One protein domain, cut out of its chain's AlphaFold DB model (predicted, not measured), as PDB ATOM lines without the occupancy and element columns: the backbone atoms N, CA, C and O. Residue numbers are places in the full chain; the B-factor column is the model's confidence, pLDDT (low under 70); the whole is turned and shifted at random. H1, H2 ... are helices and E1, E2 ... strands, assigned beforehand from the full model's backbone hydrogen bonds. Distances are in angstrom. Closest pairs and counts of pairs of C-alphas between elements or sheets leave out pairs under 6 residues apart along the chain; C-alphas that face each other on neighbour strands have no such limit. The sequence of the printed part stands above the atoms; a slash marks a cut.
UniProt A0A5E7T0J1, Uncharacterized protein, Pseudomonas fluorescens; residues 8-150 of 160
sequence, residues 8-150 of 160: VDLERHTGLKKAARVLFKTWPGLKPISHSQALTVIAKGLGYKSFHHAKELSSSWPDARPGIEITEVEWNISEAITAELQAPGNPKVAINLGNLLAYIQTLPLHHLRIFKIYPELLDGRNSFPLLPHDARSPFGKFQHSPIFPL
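What this domain is: This is residues 8 to 150 of the 160 residues of an uncharacterized protein of Pseudomonas fluorescens (UniProt A0A5E7T0J1). A cluster of crossed helices has H2 at its core, with H1, H3 and H4 packed on it and H5 on H4. A small ribbon of two strands, E1 and E2, lies near the last residues of H4, and the short helices H6 and H7 lie towards the opposite end, where H4 begins. A long unnamed stretch, residues 123 to 146, runs round the outside from H7 to E2. The 143 printed residues run H1, H2, H3, H4, E1, H5, H6, H7, E2, mostly helix, though under half are in named elements; E1 and E2 are antiparallel. The whole is compact, radius of gyration of the C-alphas 15.2 A, spanning 46 by 34 by 25 A.

Where its parts are: H1, residues 15 to 25, begins at C-alpha (13.930, -20.512, -39.867) and is 15.8 A long. H2 is residues 35 to 45, 15.4 A, and H3 residues 51 to 57, 10.1 A. H4, residues 70 to 85, is the longest at 22.3 A. E1 is residues 93 to 95, H5 97 to 105, H6 113 to 117 and H7 119 to 122. E2, residues 147 to 149, ends at C-alpha (29.191, -31.279, -65.384).

How they stand to each other: H1 touches the hub H2 at a steep tilt of 58 degrees, closest at the C-alphas of Ala 20 and Leu 39, 5.0 A. H3 touches H2 at Phe 51 and Thr 40, their closest C-alphas, 5.0 A. H4 touches H2 at the closest C-alphas of Ile 77 and Gly 45, 3.7 A. With residues 74 to 78 alone H4 touches H5, the closest C-alphas being Glu 74 and Ile 104, 6.6 A. H7 is close to but not clearly touching H4, and H1 and H4 are apart. N 94 and O 148 of E1 and E2 are within hydrogen-bond range, 2.7 A. In H1 to H6 every O i to N i+4 pair is within that range; H7 is too short for one.

The domain as a whole: The C-alphas of Pro 62 and Arg 136, the two farthest apart, are 48.2 A from each other. The printed part has no cut. The links H3 to H4 and H7 to E2 are long. Residues 123 to 145 and 149 to 150 have pLDDT under 70.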
ATOM      1  N   VAL A   8       6.739 -18.132 -36.972       93.50
ATOM      2  CA  VAL A   8       8.035 -17.480 -36.700       93.50
ATOM      3  C   VAL A   8       9.144 -17.912 -37.668       93.50
ATOM      4  O   VAL A   8      10.070 -17.150 -37.939       93.50
ATOM      5  N   ASP A   9       9.055 -19.112 -38.248       93.50
ATOM      6  CA  ASP A   9      10.029 -19.624 -39.223       93.50
ATOM      7  C   ASP A   9       9.853 -19.001 -40.613       93.50
ATOM      8  O   ASP A   9      10.719 -19.128 -41.486       93.50
ATOM      9  N   LEU A  10       8.722 -18.325 -40.817       93.19
ATOM     10  CA  LEU A  10       8.362 -17.610 -42.033       93.19
ATOM     11  C   LEU A  10       8.635 -16.106 -41.911       93.19
ATOM     12  O   LEU A  10       8.410 -15.366 -42.874       93.19
ATOM     13  N   GLU A  11       9.134 -15.635 -40.772       92.31
ATOM     14  CA  GLU A  11       9.554 -14.251 -40.581       92.31
ATOM     15  C   GLU A  11      10.874 -13.943 -41.301       92.31
ATOM     16  O   GLU A  11      11.581 -14.798 -41.845       92.31
ATOM     17  N   ARG A  12      11.191 -12.654 -41.406       86.62
ATOM     18  CA  ARG A  12      12.379 -12.216 -42.132       86.62
ATOM     19  C   ARG A  12      13.637 -12.695 -41.395       86.62
ATOM     20  O   ARG A  12      13.841 -12.372 -40.238       86.62
ATOM     21  N   HIS A  13      14.522 -13.382 -42.121       84.31
ATOM     22  CA  HIS A  13      15.831 -13.843 -41.627       84.31
ATOM     23  C   HIS A  13      15.792 -14.915 -40.522       84.31
ATOM     24  O   HIS A  13      16.812 -15.156 -39.878       84.31
ATOM     25  N   THR A  14      14.673 -15.623 -40.375       87.38
ATOM     26  CA  THR A  14      14.501 -16.735 -39.430       87.38
ATOM     27  C   THR A  14      14.194 -18.045 -40.161       87.38
ATOM     28  O   THR A  14      13.886 -18.033 -41.356       87.38
ATOM     29  N   GLY A  15      14.354 -19.170 -39.452       91.81
ATOM     30  CA  GLY A  15      13.930 -20.512 -39.867       91.81
ATOM     31  C   GLY A  15      14.101 -20.826 -41.355       91.81
ATOM     32  O   GLY A  15      15.206 -20.760 -41.905       91.81
ATOM     33  N   LEU A  16      12.976 -21.121 -42.014       94.88
ATOM     34  CA  LEU A  16      12.910 -21.521 -43.419       94.88
ATOM     35  C   LEU A  16      13.451 -20.422 -44.337       94.88
ATOM     36  O   LEU A  16      14.254 -20.697 -45.229       94.88
ATOM     37  N   LYS A  17      13.073 -19.155 -44.109       94.25
ATOM     38  CA  LYS A  17      13.553 -18.037 -44.938       94.25
ATOM     39  C   LYS A  17      15.058 -17.816 -44.800       94.25
ATOM     40  O   LYS A  17      15.698 -17.402 -45.768       94.25
ATOM     41  N   LYS A  18      15.644 -18.076 -43.626       93.19
ATOM     42  CA  LYS A  18      17.100 -18.016 -43.437       93.19
ATOM     43  C   LYS A  18      17.792 -19.131 -44.219       93.19
ATOM     44  O   LYS A  18      18.739 -18.834 -44.945       93.19
ATOM     45  N   ALA A  19      17.296 -20.364 -44.120       93.69
ATOM     46  CA  ALA A  19      17.835 -21.501 -44.863       93.69
ATOM     47  C   ALA A  19      17.766 -21.278 -46.380       93.69
ATOM     48  O   ALA A  19      18.781 -21.386 -47.064       93.69
ATOM     49  N   ALA A  20      16.615 -20.833 -46.888       95.44
ATOM     50  CA  ALA A  20      16.440 -20.506 -48.301       95.44
ATOM     51  C   ALA A  20      17.359 -19.369 -48.765       95.44
ATOM     52  O   ALA A  20      17.876 -19.407 -49.877       95.44
ATOM     53  N   ARG A  21      17.611 -18.365 -47.914       92.00
ATOM     54  CA  ARG A  21      18.554 -17.285 -48.235       92.00
ATOM     55  C   ARG A  21      19.989 -17.792 -48.355       92.00
ATOM     56  O   ARG A  21      20.715 -17.289 -49.208       92.00
ATOM     57  N   VAL A  22      20.405 -18.717 -47.488       90.69
ATOM     58  CA  VAL A  22      21.729 -19.346 -47.588       90.69
ATOM     59  C   VAL A  22      21.795 -20.159 -48.874       90.69
ATOM     60  O   VAL A  22      22.620 -19.819 -49.710       90.69
ATOM     61  N   LEU A  23      20.846 -21.075 -49.105       92.56
ATOM     62  CA  LEU A  23      20.758 -21.871 -50.335       92.56
ATOM     63  C   LEU A  23      20.813 -21.005 -51.601       92.56
ATOM     64  O   LEU A  23      21.562 -21.308 -52.515       92.56
ATOM     65  N   PHE A  24      20.059 -19.904 -51.647       91.94
ATOM     66  CA  PHE A  24      20.077 -18.958 -52.766       91.94
ATOM     67  C   PHE A  24      21.470 -18.354 -53.006       91.94
ATOM     68  O   PHE A  24      21.905 -18.230 -54.146       91.94
ATOM     69  N   LYS A  25      22.176 -17.966 -51.938       88.38
ATOM     70  CA  LYS A  25      23.503 -17.338 -52.028       88.38
ATOM     71  C   LYS A  25      24.631 -18.325 -52.301       88.38
ATOM     72  O   LYS A  25      25.669 -17.922 -52.811       88.38
ATOM     73  N   THR A  26      24.459 -19.572 -51.884       87.38
ATOM     74  CA  THR A  26      25.460 -20.636 -51.985       87.38
ATOM     75  C   THR A  26      24.971 -21.750 -52.899       87.38
ATOM     76  O   THR A  26      25.309 -22.909 -52.676       87.38
ATOM     77  N   TRP A  27      24.107 -21.427 -53.864       88.69
ATOM     78  CA  TRP A  27      23.490 -22.410 -54.747       88.69
ATOM     79  C   TRP A  27      24.578 -23.193 -55.492       88.69
ATOM     80  O   TRP A  27      25.427 -22.559 -56.118       88.69
ATOM     81  N   PRO A  28      24.584 -24.539 -55.433       84.19
ATOM     82  CA  PRO A  28      25.637 -25.324 -56.064       84.19
ATOM     83  C   PRO A  28      25.458 -25.463 -57.579       84.19
ATOM     84  O   PRO A  28      26.386 -25.898 -58.243       84.19
ATOM     85  N   GLY A  29      24.286 -25.147 -58.141       85.19
ATOM     86  CA  GLY A  29      24.005 -25.341 -59.564       85.19
ATOM     87  C   GLY A  29      24.636 -24.288 -60.476       85.19
ATOM     88  O   GLY A  29      24.762 -23.124 -60.111       85.19
ATOM     89  N   LEU A  30      24.945 -24.695 -61.712       81.75
ATOM     90  CA  LEU A  30      25.561 -23.837 -62.737       81.75
ATOM     91  C   LEU A  30      24.692 -22.633 -63.123       81.75
ATOM     92  O   LEU A  30      25.201 -21.549 -63.392       81.75
ATOM     93  N   LYS A  31      23.369 -22.819 -63.152       84.75
ATOM     94  CA  LYS A  31      22.410 -21.739 -63.387       84.75
ATOM     95  C   LYS A  31      21.909 -21.214 -62.040       84.75
ATOM     96  O   LYS A  31      21.371 -22.013 -61.265       84.75
ATOM     97  N   PRO A  32      22.040 -19.906 -61.758       87.56
ATOM     98  CA  PRO A  32      21.495 -19.315 -60.544       87.56
ATOM     99  C   PRO A  32      19.986 -19.532 -60.448       87.56
ATOM    100  O   PRO A  32      19.264 -19.420 -61.441       87.56
ATOM    101  N   ILE A  33      19.506 -19.786 -59.235       91.56
ATOM    102  CA  ILE A  33      18.075 -19.848 -58.940       91.56
ATOM    103  C   ILE A  33      17.581 -18.524 -58.365       91.56
ATOM    104  O   ILE A  33      18.324 -17.768 -57.739       91.56
ATOM    105  N   SER A  34      16.292 -18.250 -58.529       95.19
ATOM    106  CA  SER A  34      15.625 -17.160 -57.821       95.19
ATOM    107  C   SER A  34      15.436 -17.486 -56.333       95.19
ATOM    108  O   SER A  34      15.398 -18.642 -55.907       95.19
ATOM    109  N   HIS A  35      15.240 -16.454 -55.510       94.81
ATOM    110  CA  HIS A  35      14.944 -16.650 -54.089       94.81
ATOM    111  C   HIS A  35      13.617 -17.409 -53.857       94.81
ATOM    112  O   HIS A  35      13.493 -18.155 -52.888       94.81
ATOM    113  N   SER A  36      12.621 -17.259 -54.740       95.62
ATOM    114  CA  SER A  36      11.360 -18.014 -54.673       95.62
ATOM    115  C   SER A  36      11.546 -19.501 -54.989       95.62
ATOM    116  O   SER A  36      10.922 -20.341 -54.334       95.62
ATOM    117  N   GLN A  37      12.433 -19.838 -55.931       96.06
ATOM    118  CA  GLN A  37      12.853 -21.222 -56.166       96.06
ATOM    119  C   GLN A  37      13.551 -21.787 -54.932       96.06
ATOM    120  O   GLN A  37      13.137 -22.833 -54.446       96.06
ATOM    121  N   ALA A  38      14.505 -21.062 -54.338       96.75
ATOM    122  CA  ALA A  38      15.189 -21.516 -53.124       96.75
ATOM    123  C   ALA A  38      14.213 -21.787 -51.961       96.75
ATOM    124  O   ALA A  38      14.318 -22.807 -51.283       96.75
ATOM    125  N   LEU A  39      13.216 -20.915 -51.759       97.00
ATOM    126  CA  LEU A  39      12.143 -21.137 -50.778       97.00
ATOM    127  C   LEU A  39      11.348 -22.412 -51.071       97.00
ATOM    128  O   LEU A  39      10.996 -23.143 -50.149       97.00
ATOM    129  N   THR A  40      11.058 -22.669 -52.344       97.38
ATOM    130  CA  THR A  40      10.310 -23.852 -52.776       97.38
ATOM    131  C   THR A  40      11.130 -25.127 -52.608       97.38
ATOM    132  O   THR A  40      10.580 -26.115 -52.135       97.38
ATOM    133  N   VAL A  41      12.427 -25.106 -52.922       97.44
ATOM    134  CA  VAL A  41      13.345 -26.240 -52.724       97.44
ATOM    135  C   VAL A  41      13.433 -26.610 -51.247       97.44
ATOM    136  O   VAL A  41      13.200 -27.765 -50.901       97.44
ATOM    137  N   ILE A  42      13.674 -25.634 -50.362       97.19
ATOM    138  CA  ILE A  42      13.692 -25.897 -48.917       97.19
ATOM    139  C   ILE A  42      12.328 -26.410 -48.450       97.19
ATOM    140  O   ILE A  42      12.272 -27.424 -47.767       97.19
ATOM    141  N   ALA A  43      11.219 -25.773 -48.843       97.25
ATOM    142  CA  ALA A  43       9.885 -26.228 -48.451       97.25
ATOM    143  C   ALA A  43       9.611 -27.680 -48.889       97.25
ATOM    144  O   ALA A  43       9.099 -28.462 -48.091       97.25
ATOM    145  N   LYS A  44      10.005 -28.058 -50.112       97.19
ATOM    146  CA  LYS A  44       9.925 -29.440 -50.610       97.19
ATOM    147  C   LYS A  44      10.761 -30.408 -49.791       97.19
ATOM    148  O   LYS A  44      10.240 -31.443 -49.393       97.19
ATOM    149  N   GLY A  45      11.998 -30.040 -49.465       95.56
ATOM    150  CA  GLY A  45      12.849 -30.849 -48.594       95.56
ATOM    151  C   GLY A  45      12.292 -31.026 -47.177       95.56
ATOM    152  O   GLY A  45      12.505 -32.054 -46.549       95.56
ATOM    153  N   LEU A  46      11.499 -30.070 -46.688       95.25
ATOM    154  CA  LEU A  46      10.769 -30.196 -45.421       95.25
ATOM    155  C   LEU A  46       9.446 -30.982 -45.548       95.25
ATOM    156  O   LEU A  46       8.721 -31.113 -44.565       95.25
ATOM    157  N   GLY A  47       9.111 -31.497 -46.734       94.81
ATOM    158  CA  GLY A  47       7.911 -32.299 -46.993       94.81
ATOM    159  C   GLY A  47       6.702 -31.526 -47.531       94.81
ATOM    160  O   GLY A  47       5.629 -32.102 -47.709       94.81
ATOM    161  N   TYR A  48       6.830 -30.227 -47.813       96.38
ATOM    162  CA  TYR A  48       5.735 -29.417 -48.353       96.38
ATOM    163  C   TYR A  48       5.719 -29.409 -49.885       96.38
ATOM    164  O   TYR A  48       6.748 -29.368 -50.541       96.38
ATOM    165  N   LYS A  49       4.536 -29.308 -50.499       94.81
ATOM    166  CA  LYS A  49       4.414 -29.175 -51.964       94.81
ATOM    167  C   LYS A  49       5.068 -27.898 -52.514       94.81
ATOM    168  O   LYS A  49       5.581 -27.883 -53.632       94.81
ATOM    169  N   SER A  50       5.009 -26.812 -51.746       95.75
ATOM    170  CA  SER A  50       5.547 -25.500 -52.106       95.75
ATOM    171  C   SER A  50       5.722 -24.622 -50.867       95.75
ATOM    172  O   SER A  50       5.221 -24.937 -49.786       95.75
ATOM    173  N   PHE A  51       6.364 -23.463 -51.031       96.06
ATOM    174  CA  PHE A  51       6.420 -22.456 -49.970       96.06
ATOM    175  C   PHE A  51       5.030 -21.921 -49.574       96.06
ATOM    176  O   PHE A  51       4.805 -21.594 -48.411       96.06
ATOM    177  N   HIS A  52       4.079 -21.853 -50.513       96.00
ATOM    178  CA  HIS A  52       2.697 -21.473 -50.202       96.00
ATOM    179  C   HIS A  52       2.023 -22.515 -49.301       96.00
ATOM    180  O   HIS A  52       1.404 -22.151 -48.308       96.00
ATOM    181  N   HIS A  53       2.219 -23.803 -49.595       96.12
ATOM    182  CA  HIS A  53       1.709 -24.895 -48.764       96.12
ATOM    183  C   HIS A  53       2.303 -24.864 -47.345       96.12
ATOM    184  O   HIS A  53       1.592 -25.084 -46.371       96.12
ATOM    185  N   ALA A  54       3.590 -24.518 -47.208       95.38
ATOM    186  CA  ALA A  54       4.212 -24.328 -45.897       95.38
ATOM    187  C   ALA A  54       3.586 -23.163 -45.111       95.38
ATOM    188  O   ALA A  54       3.344 -23.290 -43.916       95.38
ATOM    189  N   LYS A  55       3.284 -22.040 -45.779       95.50
ATOM    190  CA  LYS A  55       2.584 -20.905 -45.157       95.50
ATOM    191  C   LYS A  55       1.195 -21.286 -44.658       95.50
ATOM    192  O   LYS A  55       0.865 -20.973 -43.520       95.50
ATOM    193  N   GLU A  56       0.416 -21.951 -45.503       96.00
ATOM    194  CA  GLU A  56      -0.959 -22.361 -45.212       96.00
ATOM    195  C   GLU A  56      -1.043 -23.257 -43.970       96.00
ATOM    196  O   GLU A  56      -1.881 -23.037 -43.103       96.00
ATOM    197  N   LEU A  57      -0.120 -24.212 -43.842       94.69
ATOM    198  CA  LEU A  57      -0.096 -25.147 -42.717       94.69
ATOM    199  C   LEU A  57       0.611 -24.608 -41.468       94.69
ATOM    200  O   LEU A  57       0.583 -25.268 -40.432       94.69
ATOM    201  N   SER A  58       1.262 -23.444 -41.539       93.50
ATOM    202  CA  SER A  58       2.179 -23.009 -40.476       93.50
ATOM    203  C   SER A  58       1.515 -22.781 -39.119       93.50
ATOM    204  O   SER A  58       2.139 -23.015 -38.089       93.50
ATOM    205  N   SER A  59       0.244 -22.384 -39.113       91.88
ATOM    206  CA  SER A  59      -0.536 -22.145 -37.891       91.88
ATOM    207  C   SER A  59      -1.284 -23.382 -37.384       91.88
ATOM    208  O   SER A  59      -1.973 -23.291 -36.373       91.88
ATOM    209  N   SER A  60      -1.182 -24.517 -38.079       91.00
ATOM    210  CA  SER A  60      -1.993 -25.715 -37.816       91.00
ATOM    211  C   SER A  60      -1.246 -26.803 -37.040       91.00
ATOM    212  O   SER A  60      -1.828 -27.843 -36.734       91.00
ATOM    213  N   TRP A  61       0.043 -26.605 -36.756       89.06
ATOM    214  CA  TRP A  61       0.861 -27.612 -36.084       89.06
ATOM    215  C   TRP A  61       0.608 -27.626 -34.574       89.06
ATOM    216  O   TRP A  61       0.648 -26.566 -33.946       89.06
ATOM    217  N   PRO A  62       0.385 -28.809 -33.972       83.94
ATOM    218  CA  PRO A  62       0.356 -28.935 -32.523       83.94
ATOM    219  C   PRO A  62       1.766 -28.760 -31.951       83.94
ATOM    220  O   PRO A  62       2.757 -29.088 -32.605       83.94
ATOM    221  N   ASP A  63       1.862 -28.357 -30.685       74.12
ATOM    222  CA  ASP A  63       3.129 -28.290 -29.940       74.12
ATOM    223  C   ASP A  63       3.650 -29.688 -29.521       74.12
ATOM    224  O   ASP A  63       4.310 -29.840 -28.497       74.12
ATOM    225  N   ALA A  64       3.366 -30.739 -30.297       84.44
ATOM    226  CA  ALA A  64       3.801 -32.110 -30.024       84.44
ATOM    227  C   ALA A  64       5.117 -32.446 -30.746       84.44
ATOM    228  O   ALA A  64       5.384 -31.931 -31.835       84.44
ATOM    229  N   ARG A  65       5.924 -33.349 -30.163       84.56
ATOM    230  CA  ARG A  65       7.162 -33.835 -30.788       84.56
ATOM    231  C   ARG A  65       6.817 -34.577 -32.081       84.56
ATOM    232  O   ARG A  65       6.095 -35.576 -32.023       84.56
ATOM    233  N   PRO A  66       7.330 -34.148 -33.242       86.06
ATOM    234  CA  PRO A  66       7.116 -34.870 -34.480       86.06
ATOM    235  C   PRO A  66       7.954 -36.155 -34.481       86.06
ATOM    236  O   PRO A  66       9.082 -36.178 -33.994       86.06
ATOM    237  N   GLY A  67       7.409 -37.235 -35.042       86.31
ATOM    238  CA  GLY A  67       8.144 -38.487 -35.261       86.31
ATOM    239  C   GLY A  67       9.052 -38.381 -36.483       86.31
ATOM    240  O   GLY A  67       8.767 -39.007 -37.496       86.31
ATOM    241  N   ILE A  68      10.060 -37.510 -36.416       84.94
ATOM    242  CA  ILE A  68      10.922 -37.135 -37.541       84.94
ATOM    243  C   ILE A  68      12.377 -37.270 -37.132       84.94
ATOM    244  O   ILE A  68      12.765 -36.764 -36.085       84.94
ATOM    245  N   GLU A  69      13.178 -37.872 -38.002       85.06
ATOM    246  CA  GLU A  69      14.628 -37.925 -37.862       85.06
ATOM    247  C   GLU A  69      15.281 -36.891 -38.788       85.06
ATOM    248  O   GLU A  69      14.872 -36.713 -39.941       85.06
ATOM    249  N   ILE A  70      16.324 -36.203 -38.313       85.50
ATOM    250  CA  ILE A  70      17.023 -35.187 -39.118       85.50
ATOM    251  C   ILE A  70      17.629 -35.769 -40.398       85.50
ATOM    252  O   ILE A  70      17.669 -35.091 -41.419       85.50
ATOM    253  N   THR A  71      18.033 -37.038 -40.381       85.38
ATOM    254  CA  THR A  71      18.569 -37.733 -41.559       85.38
ATOM    255  C   THR A  71      17.535 -37.858 -42.678       85.38
ATOM    256  O   THR A  71      17.892 -37.731 -43.848       85.38
ATOM    257  N   GLU A  72      16.252 -38.033 -42.344       87.38
ATOM    258  CA  GLU A  72      15.160 -38.040 -43.323       87.38
ATOM    259  C   GLU A  72      14.943 -36.636 -43.905       87.38
ATOM    260  O   GLU A  72      14.746 -36.478 -45.110       87.38
ATOM    261  N   VAL A  73      15.048 -35.592 -43.075       90.12
ATOM    262  CA  VAL A  73      14.993 -34.195 -43.536       90.12
ATOM    263  C   VAL A  73      16.153 -33.890 -44.490       90.12
ATOM    264  O   VAL A  73      15.932 -33.332 -45.564       90.12
ATOM    265  N   GLU A  74      17.384 -34.257 -44.129       89.38
ATOM    266  CA  GLU A  74      18.573 -34.069 -44.970       89.38
ATOM    267  C   GLU A  74      18.428 -34.802 -46.309       89.38
ATOM    268  O   GLU A  74      18.684 -34.215 -47.364       89.38
ATOM    269  N   TRP A  75      17.959 -36.053 -46.278       90.25
ATOM    270  CA  TRP A  75      17.697 -36.840 -47.479       90.25
ATOM    271  C   TRP A  75      16.676 -36.155 -48.392       90.25
ATOM    272  O   TRP A  75      16.965 -35.910 -49.562       90.25
ATOM    273  N   ASN A  76      15.530 -35.744 -47.852       93.19
ATOM    274  CA  ASN A  76      14.479 -35.078 -48.623       93.19
ATOM    275  C   ASN A  76      14.955 -33.740 -49.214       93.19
ATOM    276  O   ASN A  76      14.595 -33.384 -50.339       93.19
ATOM    277  N   ILE A  77      15.790 -32.983 -48.493       94.62
ATOM    278  CA  ILE A  77      16.417 -31.769 -49.035       94.62
ATOM    279  C   ILE A  77      17.371 -32.127 -50.181       94.62
ATOM    280  O   ILE A  77      17.385 -31.421 -51.191       94.62
ATOM    281  N   SER A  78      18.134 -33.215 -50.066       92.69
ATOM    282  CA  SER A  78      19.017 -33.684 -51.140       92.69
ATOM    283  C   SER A  78      18.249 -34.056 -52.406       92.69
ATOM    284  O   SER A  78      18.648 -33.652 -53.501       92.69
ATOM    285  N   GLU A  79      17.096 -34.713 -52.267       93.88
ATOM    286  CA  GLU A  79      16.208 -35.030 -53.384       93.88
ATOM    287  C   GLU A  79      15.613 -33.760 -53.997       93.88
ATOM    288  O   GLU A  79      15.610 -33.603 -55.217       93.88
ATOM    289  N   ALA A  80      15.176 -32.805 -53.170       96.56
ATOM    290  CA  ALA A  80      14.621 -31.541 -53.644       96.56
ATOM    291  C   ALA A  80      15.655 -30.687 -54.401       96.56
ATOM    292  O   ALA A  80      15.329 -30.114 -55.442       96.56
ATOM    293  N   ILE A  81      16.897 -30.610 -53.908       94.88
ATOM    294  CA  ILE A  81      17.996 -29.920 -54.600       94.88
ATOM    295  C   ILE A  81      18.334 -30.650 -55.903       94.88
ATOM    296  O   ILE A  81      18.471 -30.003 -56.937       94.88
ATOM    297  N   THR A  82      18.424 -31.982 -55.875       92.94
ATOM    298  CA  THR A  82      18.695 -32.808 -57.061       92.94
ATOM    299  C   THR A  82      17.642 -32.599 -58.145       92.94
ATOM    300  O   THR A  82      17.989 -32.352 -59.299       92.94
ATOM    301  N   ALA A  83      16.362 -32.615 -57.773       94.31
ATOM    302  CA  ALA A  83      15.260 -32.377 -58.694       94.31
ATOM    303  C   ALA A  83      15.316 -30.972 -59.313       94.31
ATOM    304  O   ALA A  83      15.052 -30.819 -60.503       94.31
ATOM    305  N   GLU A  84      15.685 -29.947 -58.538       94.81
ATOM    306  CA  GLU A  84      15.856 -28.591 -59.069       94.81
ATOM    307  C   GLU A  84      17.081 -28.501 -59.992       94.81
ATOM    308  O   GLU A  84      16.991 -27.908 -61.062       94.81
ATOM    309  N   LEU A  85      18.208 -29.134 -59.649       90.81
ATOM    310  CA  LEU A  85      19.398 -29.191 -60.511       90.81
ATOM    311  C   LEU A  85      19.106 -29.863 -61.858       90.81
ATOM    312  O   LEU A  85      19.607 -29.416 -62.885       90.81
ATOM    313  N   GLN A  86      18.267 -30.899 -61.855       91.00
ATOM    314  CA  GLN A  86      17.872 -31.664 -63.039       91.00
ATOM    315  C   GLN A  86      16.627 -31.104 -63.749       91.00
ATOM    316  O   GLN A  86      16.147 -31.704 -64.713       91.00
ATOM    317  N   ALA A  87      16.085 -29.971 -63.290       91.31
ATOM    318  CA  ALA A  87      14.887 -29.386 -63.875       91.31
ATOM    319  C   ALA A  87      15.091 -29.017 -65.362       91.31
ATOM    320  O   ALA A  87      16.194 -28.630 -65.768       91.31
ATOM    321  N   PRO A  88      14.033 -29.084 -66.195       89.88
ATOM    322  CA  PRO A  88      14.121 -28.708 -67.601       89.88
ATOM    323  C   PRO A  88      14.697 -27.299 -67.792       89.88
ATOM    324  O   PRO A  88      14.261 -26.340 -67.155       89.88
ATOM    325  N   GLY A  89      15.672 -27.166 -68.695       85.50
ATOM    326  CA  GLY A  89      16.352 -25.895 -68.963       85.50
ATOM    327  C   GLY A  89      17.548 -25.593 -68.053       85.50
ATOM    328  O   GLY A  89      18.132 -24.511 -68.186       85.50
ATOM    329  N   ASN A  90      17.923 -26.521 -67.166       85.38
ATOM    330  CA  ASN A  90      19.202 -26.502 -66.460       85.38
ATOM    331  C   ASN A  90      20.254 -27.366 -67.181       85.38
ATOM    332  O   ASN A  90      19.899 -28.347 -67.842       85.38
ATOM    333  N   PRO A  91      21.551 -27.018 -67.075       84.69
ATOM    334  CA  PRO A  91      22.626 -27.852 -67.604       84.69
ATOM    335  C   PRO A  91      22.653 -29.236 -66.945       84.69
ATOM    336  O   PRO A  91      22.386 -29.366 -65.751       84.69
ATOM    337  N   LYS A  92      23.030 -30.268 -67.707       83.38
ATOM    338  CA  LYS A  92      23.179 -31.627 -67.170       83.38
ATOM    339  C   LYS A  92      24.404 -31.711 -66.260       83.38
ATOM    340  O   LYS A  92      25.522 -31.418 -66.683       83.38
ATOM    341  N   VAL A  93      24.184 -32.163 -65.029       82.00
ATOM    342  CA  VAL A  93      25.228 -32.342 -64.016       82.00
ATOM    343  C   VAL A  93      25.111 -33.720 -63.360       82.00
ATOM    344  O   VAL A  93      24.013 -34.208 -63.098       82.00
ATOM    345  N   ALA A  94      26.248 -34.350 -63.093       82.94
ATOM    346  CA  ALA A  94      26.402 -35.428 -62.136       82.94
ATOM    347  C   ALA A  94      26.395 -34.848 -60.719       82.94
ATOM    348  O   ALA A  94      26.866 -33.733 -60.489       82.94
ATOM    349  N   ILE A  95      25.871 -35.611 -59.764       83.00
ATOM    350  CA  ILE A  95      25.725 -35.180 -58.374       83.00
ATOM    351  C   ILE A  95      26.550 -36.109 -57.491       83.00
ATOM    352  O   ILE A  95      26.381 -37.326 -57.524       83.00
ATOM    353  N   ASN A  96      27.433 -35.531 -56.679       86.12
ATOM    354  CA  ASN A  96      28.108 -36.248 -55.611       86.12
ATOM    355  C   ASN A  96      27.250 -36.187 -54.350       86.12
ATOM    356  O   ASN A  96      27.176 -35.151 -53.687       86.12
ATOM    357  N   LEU A  97      26.623 -37.309 -54.007       78.62
ATOM    358  CA  LEU A  97      25.713 -37.380 -52.869       78.62
ATOM    359  C   LEU A  97      26.405 -37.069 -51.531       78.62
ATOM    360  O   LEU A  97      25.825 -36.380 -50.697       78.62
ATOM    361  N   GLY A  98      27.652 -37.508 -51.333       76.69
ATOM    362  CA  GLY A  98      28.406 -37.229 -50.106       76.69
ATOM    363  C   GLY A  98      28.657 -35.733 -49.909       76.69
ATOM    364  O   GLY A  98      28.388 -35.187 -48.839       76.69
ATOM    365  N   ASN A  99      29.084 -35.051 -50.972       81.56
ATOM    366  CA  ASN A  99      29.305 -33.606 -50.959       81.56
ATOM    367  C   ASN A  99      27.991 -32.823 -50.839       81.56
ATOM    368  O   ASN A  99      27.952 -31.796 -50.165       81.56
ATOM    369  N   LEU A 100      26.909 -33.300 -51.464       85.00
ATOM    370  CA  LEU A 100      25.587 -32.685 -51.344       85.00
ATOM    371  C   LEU A 100      25.061 -32.762 -49.908       85.00
ATOM    372  O   LEU A 100      24.566 -31.765 -49.390       85.00
ATOM    373  N   LEU A 101      25.213 -33.910 -49.247       84.19
ATOM    374  CA  LEU A 101      24.845 -34.062 -47.840       84.19
ATOM    375  C   LEU A 101      25.701 -33.157 -46.944       84.19
ATOM    376  O   LEU A 101      25.148 -32.431 -46.120       84.19
ATOM    377  N   ALA A 102      27.020 -33.106 -47.157       81.44
ATOM    378  CA  ALA A 102      27.899 -32.186 -46.430       81.44
ATOM    379  C   ALA A 102      27.503 -30.710 -46.646       81.44
ATOM    380  O   ALA A 102      27.512 -29.912 -45.712       81.44
ATOM    381  N   TYR A 103      27.091 -30.346 -47.862       84.38
ATOM    382  CA  TYR A 103      26.554 -29.022 -48.165       84.38
ATOM    383  C   TYR A 103      25.242 -28.739 -47.421       84.38
ATOM    384  O   TYR A 103      25.101 -27.667 -46.829       84.38
ATOM    385  N   ILE A 104      24.295 -29.680 -47.405       86.81
ATOM    386  CA  ILE A 104      23.006 -29.528 -46.709       86.81
ATOM    387  C   ILE A 104      23.212 -29.261 -45.222       86.81
ATOM    388  O   ILE A 104      22.521 -28.418 -44.655       86.81
ATOM    389  N   GLN A 105      24.213 -29.893 -44.616       84.00
ATOM    390  CA  GLN A 105      24.567 -29.656 -43.219       84.00
ATOM    391  C   GLN A 105      24.996 -28.207 -42.951       84.00
ATOM    392  O   GLN A 105      24.794 -27.700 -41.855       84.00
ATOM    393  N   THR A 106      25.519 -27.481 -43.942       84.25
ATOM    394  CA  THR A 106      25.842 -26.051 -43.778       84.25
ATOM    395  C   THR A 106      24.606 -25.144 -43.771       84.25
ATOM    396  O   THR A 106      24.692 -23.974 -43.377       84.25
ATOM    397  N   LEU A 107      23.442 -25.647 -44.198       88.50
ATOM    398  CA  LEU A 107      22.206 -24.876 -44.178       88.50
ATOM    399  C   LEU A 107      21.764 -24.648 -42.723       88.50
ATOM    400  O   LEU A 107      21.783 -25.570 -41.909       88.50
ATOM    401  N   PRO A 108      21.308 -23.436 -42.362       89.62
ATOM    402  CA  PRO A 108      20.945 -23.092 -40.987       89.62
ATOM    403  C   PRO A 108      19.574 -23.665 -40.581       89.62
ATOM    404  O   PRO A 108      18.706 -22.924 -40.123       89.62
ATOM    405  N   LEU A 109      19.357 -24.973 -40.754       88.94
ATOM    406  CA  LEU A 109      18.101 -25.652 -40.417       88.94
ATOM    407  C   LEU A 109      17.815 -25.599 -38.916       88.94
ATOM    408  O   LEU A 109      16.670 -25.380 -38.542       88.94
ATOM    409  N   HIS A 110      18.849 -25.642 -38.070       87.25
ATOM    410  CA  HIS A 110      18.756 -25.482 -36.611       87.25
ATOM    411  C   HIS A 110      18.099 -24.161 -36.155       87.25
ATOM    412  O   HIS A 110      17.743 -24.005 -34.991       87.25
ATOM    413  N   HIS A 111      17.921 -23.184 -37.054       88.62
ATOM    414  CA  HIS A 111      17.162 -21.967 -36.758       88.62
ATOM    415  C   HIS A 111      15.641 -22.162 -36.773       88.62
ATOM    416  O   HIS A 111      14.944 -21.251 -36.312       88.62
ATOM    417  N   LEU A 112      15.137 -23.275 -37.315       91.94
ATOM    418  CA  LEU A 112      13.715 -23.610 -37.292       91.94
ATOM    419  C   LEU A 112      13.248 -23.802 -35.848       91.94
ATOM    420  O   LEU A 112      13.938 -24.427 -35.040       91.94
ATOM    421  N   ARG A 113      12.066 -23.278 -35.518       92.56
ATOM    422  CA  ARG A 113      11.488 -23.345 -34.172       92.56
ATOM    423  C   ARG A 113      11.377 -24.776 -33.671       92.56
ATOM    424  O   ARG A 113      11.616 -24.994 -32.490       92.56
ATOM    425  N   ILE A 114      11.091 -25.737 -34.547       91.56
ATOM    426  CA  ILE A 114      10.968 -27.138 -34.144       91.56
ATOM    427  C   ILE A 114      12.231 -27.672 -33.455       91.56
ATOM    428  O   ILE A 114      12.123 -28.306 -32.415       91.56
ATOM    429  N   PHE A 115      13.421 -27.310 -33.943       89.81
ATOM    430  CA  PHE A 115      14.697 -27.717 -33.343       89.81
ATOM    431  C   PHE A 115      15.079 -26.901 -32.106       89.81
ATOM    432  O   PHE A 115      15.978 -27.279 -31.367       89.81
ATOM    433  N   LYS A 116      14.404 -25.775 -31.863       89.25
ATOM    434  CA  LYS A 116      14.527 -25.041 -30.597       89.25
ATOM    435  C   LYS A 116      13.652 -25.651 -29.506       89.25
ATOM    436  O   LYS A 116      14.022 -25.575 -28.342       89.25
ATOM    437  N   ILE A 117      12.494 -26.203 -29.880       90.19
ATOM    438  CA  ILE A 117      11.578 -26.897 -28.961       90.19
ATOM    439  C   ILE A 117      12.106 -28.302 -28.651       90.19
ATOM    440  O   ILE A 117      12.086 -28.710 -27.495       90.19
ATOM    441  N   TYR A 118      12.615 -28.994 -29.673       90.25
ATOM    442  CA  TYR A 118      13.112 -30.366 -29.604       90.25
ATOM    443  C   TYR A 118      14.561 -30.453 -30.130       90.25
ATOM    444  O   TYR A 118      14.780 -30.894 -31.265       90.25
ATOM    445  N   PRO A 119      15.567 -29.967 -29.372       87.06
ATOM    446  CA  PRO A 119      16.971 -29.986 -29.792       87.06
ATOM    447  C   PRO A 119      17.521 -31.391 -30.032       87.06
ATOM    448  O   PRO A 119      18.402 -31.557 -30.869       87.06
ATOM    449  N   GLU A 120      16.974 -32.405 -29.361       86.62
ATOM    450  CA  GLU A 120      17.358 -33.807 -29.524       86.62
ATOM    451  C   GLU A 120      17.039 -34.348 -30.925       86.62
ATOM    452  O   GLU A 120      17.604 -35.350 -31.342       86.62
ATOM    453  N   LEU A 121      16.178 -33.676 -31.700       85.38
ATOM    454  CA  LEU A 121      15.991 -34.004 -33.117       85.38
ATOM    455  C   LEU A 121      17.241 -33.698 -33.953       85.38
ATOM    456  O   LEU A 121      17.340 -34.166 -35.081       85.38
ATOM    457  N   LEU A 122      18.177 -32.900 -33.431       79.12
ATOM    458  CA  LEU A 122      19.496 -32.679 -34.025       79.12
ATOM    459  C   LEU A 122      20.559 -33.646 -33.472       79.12
ATOM    460  O   LEU A 122      21.667 -33.676 -34.015       79.12
ATOM    461  N   ASP A 123      20.255 -34.424 -32.422       67.19
ATOM    462  CA  ASP A 123      21.213 -35.354 -31.821       67.19
ATOM    463  C   ASP A 123      21.445 -36.538 -32.763       67.19
ATOM    464  O   ASP A 123      20.624 -37.434 -32.935       67.19
ATOM    465  N   GLY A 124      22.604 -36.507 -33.417       57.03
ATOM    466  CA  GLY A 124      22.990 -37.490 -34.420       57.03
ATOM    467  C   GLY A 124      24.286 -37.163 -35.155       57.03
ATOM    468  O   GLY A 124      24.916 -38.087 -35.672       57.03
ATOM    469  N   ARG A 125      24.752 -35.899 -35.182       52.69
ATOM    470  CA  ARG A 125      26.080 -35.560 -35.729       52.69
ATOM    471  C   ARG A 125      26.800 -34.429 -34.998       52.69
ATOM    472  O   ARG A 125      26.291 -33.325 -34.833       52.69
ATOM    473  N   ASN A 126      28.050 -34.745 -34.659       40.03
ATOM    474  CA  ASN A 126      29.133 -33.834 -34.327       40.03
ATOM    475  C   ASN A 126      29.155 -32.620 -35.269       40.03
ATOM    476  O   ASN A 126      29.186 -32.780 -36.487       40.03
ATOM    477  N   SER A 127      29.194 -31.436 -34.662       41.09
ATOM    478  CA  SER A 127      29.977 -30.274 -35.090       41.09
ATOM    479  C   SER A 127      30.064 -30.061 -36.601       41.09
ATOM    480  O   SER A 127      30.984 -30.577 -37.223       41.09
ATOM    481  N   PHE A 128      29.162 -29.251 -37.162       43.44
ATOM    482  CA  PHE A 128      29.219 -28.734 -38.535       43.44
ATOM    483  C   PHE A 128      30.649 -28.304 -38.923       43.44
ATOM    484  O   PHE A 128      31.065 -27.199 -38.550       43.44
ATOM    485  N   PRO A 129      31.430 -29.110 -39.669       44.84
ATOM    486  CA  PRO A 129      32.691 -28.631 -40.191       44.84
ATOM    487  C   PRO A 129      32.322 -27.679 -41.322       44.84
ATOM    488  O   PRO A 129      31.720 -28.078 -42.320       44.84
ATOM    489  N   LEU A 130      32.644 -26.397 -41.166       43.50
ATOM    490  CA  LEU A 130      32.643 -25.481 -42.298       43.50
ATOM    491  C   LEU A 130      33.617 -26.057 -43.332       43.50
ATOM    492  O   LEU A 130      34.805 -26.198 -43.043       43.50
ATOM    493  N   LEU A 131      33.116 -26.436 -44.510       45.59
ATOM    494  CA  LEU A 131      33.972 -26.941 -45.582       45.59
ATOM    495  C   LEU A 131      35.019 -25.866 -45.957       45.59
ATOM    496  O   LEU A 131      34.658 -24.685 -46.041       45.59
ATOM    497  N   PRO A 132      36.298 -26.237 -46.180       39.62
ATOM    498  CA  PRO A 132      37.351 -25.287 -46.520       39.62
ATOM    499  C   PRO A 132      37.052 -24.512 -47.807       39.62
ATOM    500  O   PRO A 132      36.623 -25.080 -48.815       39.62
ATOM    501  N   HIS A 133      37.336 -23.208 -47.764       41.84
ATOM    502  CA  HIS A 133      37.226 -22.291 -48.892       41.84
ATOM    503  C   HIS A 133      38.354 -22.521 -49.909       41.84
ATOM    504  O   HIS A 133      39.515 -22.295 -49.577       41.84
ATOM    505  N   ASP A 134      38.023 -22.901 -51.148       46.50
ATOM    506  CA  ASP A 134      38.977 -22.905 -52.269       46.50
ATOM    507  C   ASP A 134      38.714 -21.738 -53.225       46.50
ATOM    508  O   ASP A 134      37.639 -21.631 -53.824       46.50
ATOM    509  N   ALA A 135      39.705 -20.860 -53.353       46.22
ATOM    510  CA  ALA A 135      39.676 -19.692 -54.227       46.22
ATOM    511  C   ALA A 135      40.069 -20.002 -55.686       46.22
ATOM    512  O   ALA A 135      39.918 -19.135 -56.538       46.22
ATOM    513  N   ARG A 136      40.581 -21.207 -55.983       38.88
ATOM    514  CA  ARG A 136      41.054 -21.621 -57.321       38.88
ATOM    515  C   ARG A 136      40.091 -22.558 -58.049       38.88
ATOM    516  O   ARG A 136      40.337 -22.915 -59.197       38.88
ATOM    517  N   SER A 137      39.004 -22.966 -57.397       42.72
ATOM    518  CA  SER A 137      37.953 -23.752 -58.037       42.72
ATOM    519  C   SER A 137      37.159 -22.872 -59.013       42.72
ATOM    520  O   SER A 137      36.677 -21.818 -58.586       42.72
ATOM    521  N   PRO A 138      36.916 -23.303 -60.269       42.56
ATOM    522  CA  PRO A 138      35.993 -22.610 -61.174       42.56
ATOM    523  C   PRO A 138      34.544 -22.597 -60.643       42.56
ATOM    524  O   PRO A 138      33.703 -21.875 -61.164       42.56
ATOM    525  N   PHE A 139      34.256 -23.357 -59.576       44.00
ATOM    526  CA  PHE A 139      32.980 -23.367 -58.852       44.00
ATOM    527  C   PHE A 139      32.948 -22.437 -57.626       44.00
ATOM    528  O   PHE A 139      31.902 -22.289 -56.997       44.00
ATOM    529  N   GLY A 140      34.074 -21.812 -57.261       44.06
ATOM    530  CA  GLY A 140      34.219 -21.049 -56.023       44.06
ATOM    531  C   GLY A 140      34.033 -21.874 -54.732       44.06
ATOM    532  O   GLY A 140      33.410 -22.929 -54.694       44.06
ATOM    533  N   LYS A 141      34.611 -21.357 -53.643       44.28
ATOM    534  CA  LYS A 141      34.478 -21.704 -52.210       44.28
ATOM    535  C   LYS A 141      34.504 -23.157 -51.724       44.28
ATOM    536  O   LYS A 141      34.556 -23.299 -50.511       44.28
ATOM    537  N   PHE A 142      34.512 -24.210 -52.531       46.88
ATOM    538  CA  PHE A 142      34.417 -25.568 -51.988       46.88
ATOM    539  C   PHE A 142      35.285 -26.551 -52.778       46.88
ATOM    540  O   PHE A 142      35.046 -26.790 -53.959       46.88
ATOM    541  N   GLN A 143      36.259 -27.174 -52.098       46.16
ATOM    542  CA  GLN A 143      37.069 -28.294 -52.629       46.16
ATOM    543  C   GLN A 143      36.234 -29.553 -52.939       46.16
ATOM    544  O   GLN A 143      36.730 -30.513 -53.522       46.16
ATOM    545  N   HIS A 144      34.951 -29.543 -52.572       57.34
ATOM    546  CA  HIS A 144      34.034 -30.675 -52.613       57.34
ATOM    547  C   HIS A 144      32.683 -30.234 -53.186       57.34
ATOM    548  O   HIS A 144      31.673 -30.224 -52.486       57.34
ATOM    549  N   SER A 145      32.665 -29.808 -54.455       64.94
ATOM    550  CA  SER A 145      31.420 -29.418 -55.125       64.94
ATOM    551  C   SER A 145      30.392 -30.565 -55.071       64.94
ATOM    552  O   SER A 145      30.750 -31.716 -55.350       64.94
ATOM    553  N   PRO A 146      29.116 -30.284 -54.743       73.12
ATOM    554  CA  PRO A 146      28.028 -31.251 -54.866       73.12
ATOM    555  C   PRO A 146      27.757 -31.698 -56.303       73.12
ATOM    556  O   PRO A 146      27.102 -32.718 -56.499       73.12
ATOM    557  N   ILE A 147      28.226 -30.942 -57.301       71.81
ATOM    558  CA  ILE A 147      27.937 -31.191 -58.713       71.81
ATOM    559  C   ILE A 147      29.200 -31.248 -59.574       71.81
ATOM    560  O   ILE A 147      30.173 -30.535 -59.323       71.81
ATOM    561  N   PHE A 148      29.136 -32.045 -60.638       74.75
ATOM    562  CA  PHE A 148      30.122 -32.106 -61.714       74.75
ATOM    563  C   PHE A 148      29.393 -32.060 -63.067       74.75
ATOM    564  O   PHE A 148      28.390 -32.747 -63.219       74.75
ATOM    565  N   PRO A 149      29.820 -31.272 -64.060       64.12
ATOM    566  CA  PRO A 149      29.191 -31.279 -65.384       64.12
ATOM    567  C   PRO A 149      29.456 -32.594 -66.132       64.12
ATOM    568  O   PRO A 149      30.468 -33.248 -65.892       64.12
ATOM    569  N   LEU A 150      28.526 -32.989 -67.013       59.53
ATOM    570  CA  LEU A 150      28.523 -34.315 -67.650       59.53
ATOM    571  C   LEU A 150      29.109 -34.398 -69.075       59.53
ATOM    572  O   LEU A 150      29.329 -35.521 -69.502       59.53
TER     573      LEU A 150